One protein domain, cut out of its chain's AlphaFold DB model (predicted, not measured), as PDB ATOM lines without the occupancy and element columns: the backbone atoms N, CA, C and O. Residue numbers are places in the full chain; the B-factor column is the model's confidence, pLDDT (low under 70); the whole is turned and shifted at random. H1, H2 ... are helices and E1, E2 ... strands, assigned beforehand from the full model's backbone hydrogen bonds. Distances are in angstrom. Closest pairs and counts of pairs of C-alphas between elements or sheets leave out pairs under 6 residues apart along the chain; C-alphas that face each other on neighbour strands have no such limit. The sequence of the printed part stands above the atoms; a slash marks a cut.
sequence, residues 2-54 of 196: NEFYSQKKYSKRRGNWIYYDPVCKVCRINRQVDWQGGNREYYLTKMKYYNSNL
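This is residues 2 to 54 of the 196 residues of the protein "HNH endonuclease" of Paenibacillus barcinonensis (UniProt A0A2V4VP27). A two-stranded hairpin, E1 and E2, forms one end of an open, three-part arch; H1 runs on from the end of E2, and H2 turns off from the far end of H1 at nearly a right angle, the two helices making an L. There is no packed core: much of H1 and most of H2 stand free, and H2 is apart from both strands. The printed part has 53 residues, with two named strands and then two named helices, in the order E1, E2, H1, H2; the sheet has the order E1 - E2 and is antiparallel, and the class is mixed, helices and strands. The whole is extended, with a radius of gyration of the C-alphas of 16.8 A, and its flat outline spans 45 by 29 by 13 A.

E1, residues 4 to 11, and E2, residues 15 to 24, are antiparallel neighbours and form a hairpin, with 152 degrees between their N-to-C directions. The C-alphas of Ser 6 and Tyr 20 face each other at 4.5 A, and those of Tyr 10 and Asn 16 at 4.4 A. Among the backbone pairs within hydrogen-bond range are N 7 and O 19, 2.8 A, and N 15 and O 11, 2.9 A. H1, residues 25 to 38, follows E2 with no residue between them. Its closest C-alphas to E1 are those of Lys 25 and Phe 4, 5.3 A apart, while the centres of H1 and E1 are 22.5 A apart. H2, residues 40 to 52, is close to H1 but not clearly touching, the closest C-alphas being those of Gln 36 and Tyr 43, 6.3 A apart. The lines of H1 and H2 are about perpendicular, at 79 degrees. H2 is apart from E1 and from E2. In H1 and H2 every O i to N i+4 pair is within hydrogen-bond range.

E1 begins at C-alpha 4, at (-25.020, 26.628, -26.012), and measures 21.1 A from first to last C-alpha. E2 measures 25.0 A, from Gly 15 to Cys 24. H1 begins at C-alpha 25, at (-24.327, 21.983, -28.461), and measures 20.1 A. H2 measures 18.1 A and ends at C-alpha 52, at (-8.576, -1.183, -19.663).

The two C-alphas farthest apart are those of Arg 13 and Glu 41, 46.2 A. Residues 29 to 34, 37 to 42 and 45 to 54 stand free. The printed part has no cut, and the three links between its elements are tight. The mean pLDDT of the printed part is 91.4, and residue 2 is under 70.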
ATOM      1  N   ASN A   2     -31.019  27.004 -30.706       64.50
ATOM      2  CA  ASN A   2     -29.608  26.613 -30.615       64.50
ATOM      3  C   ASN A   2     -29.140  26.762 -29.167       64.50
ATOM      4  O   ASN A   2     -28.911  27.868 -28.693       64.50
ATOM      5  N   GLU A   3     -29.059  25.644 -28.452       87.06
ATOM      6  CA  GLU A   3     -28.586  25.624 -27.073       87.06
ATOM      7  C   GLU A   3     -27.051  25.675 -27.057       87.06
ATOM      8  O   GLU A   3     -26.394  24.979 -27.834       87.06
ATOM      9  N   PHE A   4     -26.469  26.485 -26.174       90.25
ATOM     10  CA  PHE A   4     -25.020  26.628 -26.012       90.25
ATOM     11  C   PHE A   4     -24.594  26.115 -24.638       90.25
ATOM     12  O   PHE A   4     -25.368  26.148 -23.679       90.25
ATOM     13  N   TYR A   5     -23.364  25.613 -24.520       88.06
ATOM     14  CA  TYR A   5     -22.805  25.344 -23.197       88.06
ATOM     15  C   TYR A   5     -22.550  26.671 -22.490       88.06
ATOM     16  O   TYR A   5     -21.978  27.584 -23.078       88.06
ATOM     17  N   SER A   6     -22.963  26.773 -21.232       91.12
ATOM     18  CA  SER A   6     -22.769  27.969 -20.419       91.12
ATOM     19  C   SER A   6     -22.006  27.633 -19.146       91.12
ATOM     20  O   SER A   6     -22.287  26.619 -18.505       91.12
ATOM     21  N   GLN A   7     -21.076  28.492 -18.745       90.50
ATOM     22  CA  GLN A   7     -20.291  28.338 -17.524       90.50
ATOM     23  C   GLN A   7     -20.319  29.631 -16.720       90.50
ATOM     24  O   GLN A   7     -20.070  30.705 -17.264       90.50
ATOM     25  N   LYS A   8     -20.561  29.531 -15.412       93.56
ATOM     26  CA  LYS A   8     -20.337  30.659 -14.504       93.56
ATOM     27  C   LYS A   8     -18.830  30.843 -14.347       93.56
ATOM     28  O   LYS A   8     -18.137  29.929 -13.911       93.56
ATOM     29  N   LYS A   9     -18.326  32.007 -14.734       94.50
ATOM     30  CA  LYS A   9     -16.927  32.408 -14.587       94.50
ATOM     31  C   LYS A   9     -16.841  33.603 -13.650       94.50
ATOM     32  O   LYS A   9     -17.804  34.347 -13.495       94.50
ATOM     33  N   TYR A  10     -15.670  33.801 -13.062       94.88
ATOM     34  CA  TYR A  10     -15.359  34.968 -12.248       94.88
ATOM     35  C   TYR A  10     -14.099  35.643 -12.779       94.88
ATOM     36  O   TYR A  10     -13.170  34.976 -13.235       94.88
ATOM     37  N   SER A  11     -14.048  36.969 -12.707       93.31
ATOM     38  CA  SER A  11     -12.802  37.713 -12.860       93.31
ATOM     39  C   SER A  11     -12.779  38.904 -11.914       93.31
ATOM     40  O   SER A  11     -13.819  39.497 -11.636       93.31
ATOM     41  N   LYS A  12     -11.578  39.318 -11.500       91.56
ATOM     42  CA  LYS A  12     -11.396  40.491 -10.633       91.56
ATOM     43  C   LYS A  12     -11.975  41.786 -11.231       91.56
ATOM     44  O   LYS A  12     -12.355  42.669 -10.481       91.56
ATOM     45  N   ARG A  13     -12.052  41.897 -12.568       91.88
ATOM     46  CA  ARG A  13     -12.551  43.092 -13.281       91.88
ATOM     47  C   ARG A  13     -14.060  43.077 -13.550       91.88
ATOM     48  O   ARG A  13     -14.696  44.113 -13.456       91.88
ATOM     49  N   ARG A  14     -14.623  41.925 -13.933       84.38
ATOM     50  CA  ARG A  14     -16.044  41.780 -14.325       84.38
ATOM     51  C   ARG A  14     -16.935  41.160 -13.245       84.38
ATOM     52  O   ARG A  14     -18.135  41.045 -13.458       84.38
ATOM     53  N   GLY A  15     -16.371  40.716 -12.124       91.69
ATOM     54  CA  GLY A  15     -17.104  39.907 -11.154       91.69
ATOM     55  C   GLY A  15     -17.542  38.568 -11.757       91.69
ATOM     56  O   GLY A  15     -16.835  37.987 -12.588       91.69
ATOM     57  N   ASN A  16     -18.699  38.069 -11.322       95.25
ATOM     58  CA  ASN A  16     -19.293  36.834 -11.836       95.25
ATOM     59  C   ASN A  16     -20.040  37.091 -13.152       95.25
ATOM     60  O   ASN A  16     -20.863  37.994 -13.234       95.25
ATOM     61  N   TRP A  17     -19.803  36.259 -14.164       92.94
ATOM     62  CA  TRP A  17     -20.460  36.346 -15.472       92.94
ATOM     63  C   TRP A  17     -20.688  34.959 -16.074       92.94
ATOM     64  O   TRP A  17     -20.031  33.988 -15.697       92.94
ATOM     65  N   ILE A  18     -21.635  34.850 -17.007       91.88
ATOM     66  CA  ILE A  18     -21.911  33.601 -17.724       91.88
ATOM     67  C   ILE A  18     -21.164  33.637 -19.055       91.88
ATOM     68  O   ILE A  18     -21.434  34.473 -19.911       91.88
ATOM     69  N   TYR A  19     -20.219  32.720 -19.220       90.50
ATOM     70  CA  TYR A  19     -19.550  32.465 -20.486       90.50
ATOM     71  C   TYR A  19     -20.366  31.466 -21.299       90.50
ATOM     72  O   TYR A  19     -20.641  30.374 -20.804       90.50
ATOM     73  N   TYR A  20     -20.695  31.820 -22.537       89.31
ATOM     74  CA  TYR A  20     -21.288  30.906 -23.506       89.31
ATOM     75  C   TYR A  20     -20.208  30.396 -24.455       89.31
ATOM     76  O   TYR A  20     -19.381  31.165 -24.941       89.31
ATOM     77  N   ASP A  21     -20.204  29.089 -24.693       86.81
ATOM     78  CA  ASP A  21     -19.336  28.472 -25.687       86.81
ATOM     79  C   ASP A  21     -19.670  29.017 -27.085       86.81
ATOM     80  O   ASP A  21     -20.850  29.171 -27.399       86.81
ATOM     81  N   PRO A  22     -18.671  29.304 -27.937       90.06
ATOM     82  CA  PRO A  22     -18.919  29.852 -29.268       90.06
ATOM     83  C   PRO A  22     -19.588  28.850 -30.218       90.06
ATOM     84  O   PRO A  22     -20.102  29.245 -31.261       90.06
ATOM     85  N   VAL A  23     -19.591  27.553 -29.886       89.62
ATOM     86  CA  VAL A  23     -20.172  26.498 -30.716       89.62
ATOM     87  C   VAL A  23     -21.432  25.954 -30.052       89.62
ATOM     88  O   VAL A  23     -21.440  25.578 -28.877       89.62
ATOM     89  N   CYS A  24     -22.513  25.870 -30.829       91.94
ATOM     90  CA  CYS A  24     -23.770  25.322 -30.337       91.94
ATOM     91  C   CYS A  24     -23.614  23.843 -29.935       91.94
ATOM     92  O   CYS A  24     -22.805  23.114 -30.516       91.94
ATOM     93  N   LYS A  25     -24.400  23.369 -28.958       91.19
ATOM     94  CA  LYS A  25     -24.327  21.983 -28.461       91.19
ATOM     95  C   LYS A  25     -24.489  20.971 -29.597       91.19
ATOM     96  O   LYS A  25     -23.669  20.069 -29.725       91.19
ATOM     97  N   VAL A  26     -25.490  21.173 -30.455       91.75
ATOM     98  CA  VAL A  26     -25.759  20.316 -31.625       91.75
ATOM     99  C   VAL A  26     -24.582  20.329 -32.599       91.75
ATOM    100  O   VAL A  26     -24.115  19.282 -33.022       91.75
ATOM    101  N   CYS A  27     -24.047  21.512 -32.889       92.19
ATOM    102  CA  CYS A  27     -22.922  21.717 -33.791       92.19
ATOM    103  C   CYS A  27     -21.685  20.953 -33.300       92.19
ATOM    104  O   CYS A  27     -21.009  20.283 -34.075       92.19
ATOM    105  N   ARG A  28     -21.407  21.020 -31.992       91.56
ATOM    106  CA  ARG A  28     -20.300  20.295 -31.363       91.56
ATOM    107  C   ARG A  28     -20.521  18.782 -31.397       91.56
ATOM    108  O   ARG A  28     -19.573  18.059 -31.682       91.56
ATOM    109  N   ILE A  29     -21.744  18.318 -31.130       91.25
ATOM    110  CA  ILE A  29     -22.107  16.897 -31.217       91.25
ATOM    111  C   ILE A  29     -21.891  16.384 -32.641       91.25
ATOM    112  O   ILE A  29     -21.182  15.401 -32.809       91.25
ATOM    113  N   ASN A  30     -22.419  17.074 -33.654       92.94
ATOM    114  CA  ASN A  30     -22.277  16.666 -35.052       92.94
ATOM    115  C   ASN A  30     -20.804  16.605 -35.461       92.94
ATOM    116  O   ASN A  30     -20.344  15.579 -35.942       92.94
ATOM    117  N   ARG A  31     -20.022  17.643 -35.135       93.88
ATOM    118  CA  ARG A  31     -18.582  17.676 -35.430       93.88
ATOM    119  C   ARG A  31     -17.821  16.522 -34.772       93.88
ATOM    120  O   ARG A  31     -16.887  15.983 -35.357       93.88
ATOM    121  N   GLN A  32     -18.214  16.146 -33.554       92.69
ATOM    122  CA  GLN A  32     -17.642  15.002 -32.849       92.69
ATOM    123  C   GLN A  32     -18.045  13.674 -33.502       92.69
ATOM    124  O   GLN A  32     -17.198  12.793 -33.617       92.69
ATOM    125  N   VAL A  33     -19.305  13.530 -33.926       93.81
ATOM    126  CA  VAL A  33     -19.809  12.344 -34.637       93.81
ATOM    127  C   VAL A  33     -19.074  12.167 -35.965       93.81
ATOM    128  O   VAL A  33     -18.566  11.079 -36.222       93.81
ATOM    129  N   ASP A  34     -18.931  13.235 -36.750       94.56
ATOM    130  CA  ASP A  34     -18.215  13.213 -38.029       94.56
ATOM    131  C   ASP A  34     -16.750  12.805 -37.829       94.56
ATOM    132  O   ASP A  34     -16.232  11.925 -38.519       94.56
ATOM    133  N   TRP A  35     -16.088  13.382 -36.819       95.75
ATOM    134  CA  TRP A  35     -14.710  13.026 -36.486       95.75
ATOM    135  C   TRP A  35     -14.586  11.569 -36.022       95.75
ATOM    136  O   TRP A  35     -13.673  10.873 -36.461       95.75
ATOM    137  N   GLN A  36     -15.501  11.082 -35.175       93.50
ATOM    138  CA  GLN A  36     -15.519   9.685 -34.726       93.50
ATOM    139  C   GLN A  36     -15.768   8.713 -35.882       93.50
ATOM    140  O   GLN A  36     -15.154   7.650 -35.905       93.50
ATOM    141  N   GLY A  37     -16.628   9.075 -36.836       91.69
ATOM    142  CA  GLY A  37     -16.876   8.292 -38.046       91.69
ATOM    143  C   GLY A  37     -15.627   8.187 -38.918       91.69
ATOM    144  O   GLY A  37     -15.205   7.082 -39.249       91.69
ATOM    145  N   GLY A  38     -14.985   9.323 -39.206       94.50
ATOM    146  CA  GLY A  38     -13.750   9.369 -39.997       94.50
ATOM    147  C   GLY A  38     -12.514   8.788 -39.297       94.50
ATOM    148  O   GLY A  38     -11.539   8.460 -39.961       94.50
ATOM    149  N   ASN A  39     -12.541   8.636 -37.968       95.50
ATOM    150  CA  ASN A  39     -11.424   8.132 -37.158       95.50
ATOM    151  C   ASN A  39     -11.841   6.931 -36.292       95.50
ATOM    152  O   ASN A  39     -11.395   6.793 -35.146       95.50
ATOM    153  N   ARG A  40     -12.721   6.065 -36.815       90.69
ATOM    154  CA  ARG A  40     -13.349   4.974 -36.052       90.69
ATOM    155  C   ARG A  40     -12.332   4.077 -35.351       90.69
ATOM    156  O   ARG A  40     -12.449   3.856 -34.148       90.69
ATOM    157  N   GLU A  41     -11.325   3.586 -36.066       91.00
ATOM    158  CA  GLU A  41     -10.317   2.673 -35.506       91.00
ATOM    159  C   GLU A  41      -9.489   3.320 -34.395       91.00
ATOM    160  O   GLU A  41      -9.292   2.732 -33.326       91.00
ATOM    161  N   TYR A  42      -9.066   4.568 -34.606       93.44
ATOM    162  CA  TYR A  42      -8.364   5.353 -33.596       93.44
ATOM    163  C   TYR A  42      -9.227   5.531 -32.341       93.44
ATOM    164  O   TYR A  42      -8.771   5.283 -31.220       93.44
ATOM    165  N   TYR A  43     -10.493   5.919 -32.523       92.44
ATOM    166  CA  TYR A  43     -11.432   6.122 -31.425       92.44
ATOM    167  C   TYR A  43     -11.675   4.830 -30.633       92.44
ATOM    168  O   TYR A  43     -11.594   4.847 -29.402       92.44
ATOM    169  N   LEU A  44     -11.898   3.702 -31.316       89.56
ATOM    170  CA  LEU A  44     -12.078   2.392 -30.683       89.56
ATOM    171  C   LEU A  44     -10.833   1.970 -29.893       89.56
ATOM    172  O   LEU A  44     -10.952   1.514 -28.755       89.56
ATOM    173  N   THR A  45      -9.640   2.189 -30.451       92.56
ATOM    174  CA  THR A  45      -8.364   1.879 -29.789       92.56
ATOM    175  C   THR A  45      -8.177   2.708 -28.521       92.56
ATOM    176  O   THR A  45      -7.869   2.168 -27.456       92.56
ATOM    177  N   LYS A  46      -8.422   4.021 -28.594       94.19
ATOM    178  CA  LYS A  46      -8.350   4.913 -27.430       94.19
ATOM    179  C   LYS A  46      -9.386   4.570 -26.366       94.19
ATOM    180  O   LYS A  46      -9.058   4.589 -25.183       94.19
ATOM    181  N   MET A  47     -10.606   4.222 -26.769       92.69
ATOM    182  CA  MET A  47     -11.657   3.802 -25.844       92.69
ATOM    183  C   MET A  47     -11.293   2.490 -25.141       92.69
ATOM    184  O   MET A  47     -11.442   2.394 -23.924       92.69
ATOM    185  N   LYS A  48     -10.761   1.503 -25.876       91.00
ATOM    186  CA  LYS A  48     -10.261   0.247 -25.302       91.00
ATOM    187  C   LYS A  48      -9.153   0.516 -24.287       91.00
ATOM    188  O   LYS A  48      -9.253   0.049 -23.160       91.00
ATOM    189  N   TYR A  49      -8.162   1.331 -24.653       93.56
ATOM    190  CA  TYR A  49      -7.091   1.736 -23.744       93.56
ATOM    191  C   TYR A  49      -7.641   2.397 -22.474       93.56
ATOM    192  O   TYR A  49      -7.288   1.985 -21.375       93.56
ATOM    193  N   TYR A  50      -8.541   3.374 -22.602       92.88
ATOM    194  CA  TYR A  50      -9.137   4.044 -21.446       92.88
ATOM    195  C   TYR A  50      -9.878   3.061 -20.533       92.88
ATOM    196  O   TYR A  50      -9.637   3.047 -19.330       92.88
ATOM    197  N   ASN A  51     -10.726   2.201 -21.104       90.31
ATOM    198  CA  ASN A  51     -11.508   1.224 -20.347       90.31
ATOM    199  C   ASN A  51     -10.624   0.196 -19.628       90.31
ATOM    200  O   ASN A  51     -10.913  -0.155 -18.487       90.31
ATOM    201  N   SER A  52      -9.541  -0.256 -20.266       90.38
ATOM    202  CA  SER A  52      -8.576  -1.183 -19.663       90.38
ATOM    203  C   SER A  52      -7.736  -0.550 -18.551       90.38
ATOM    204  O   SER A  52      -7.211  -1.277 -17.719       90.38
ATOM    205  N   ASN A  53      -7.619   0.781 -18.519       92.69
ATOM    206  CA  ASN A  53      -6.848   1.527 -17.519       92.69
ATOM    207  C   ASN A  53      -7.749   2.274 -16.516       92.69
ATOM    208  O   ASN A  53      -7.309   3.219 -15.856       92.69
ATOM    209  N   LEU A  54      -9.024   1.890 -16.400       93.31
ATOM    210  CA  LEU A  54      -9.911   2.448 -15.383       93.31
ATOM    211  C   LEU A  54      -9.447   2.027 -13.988       93.31
ATOM    212  O   LEU A  54      -9.280   0.845 -13.710       93.31
TER     213      LEU A  54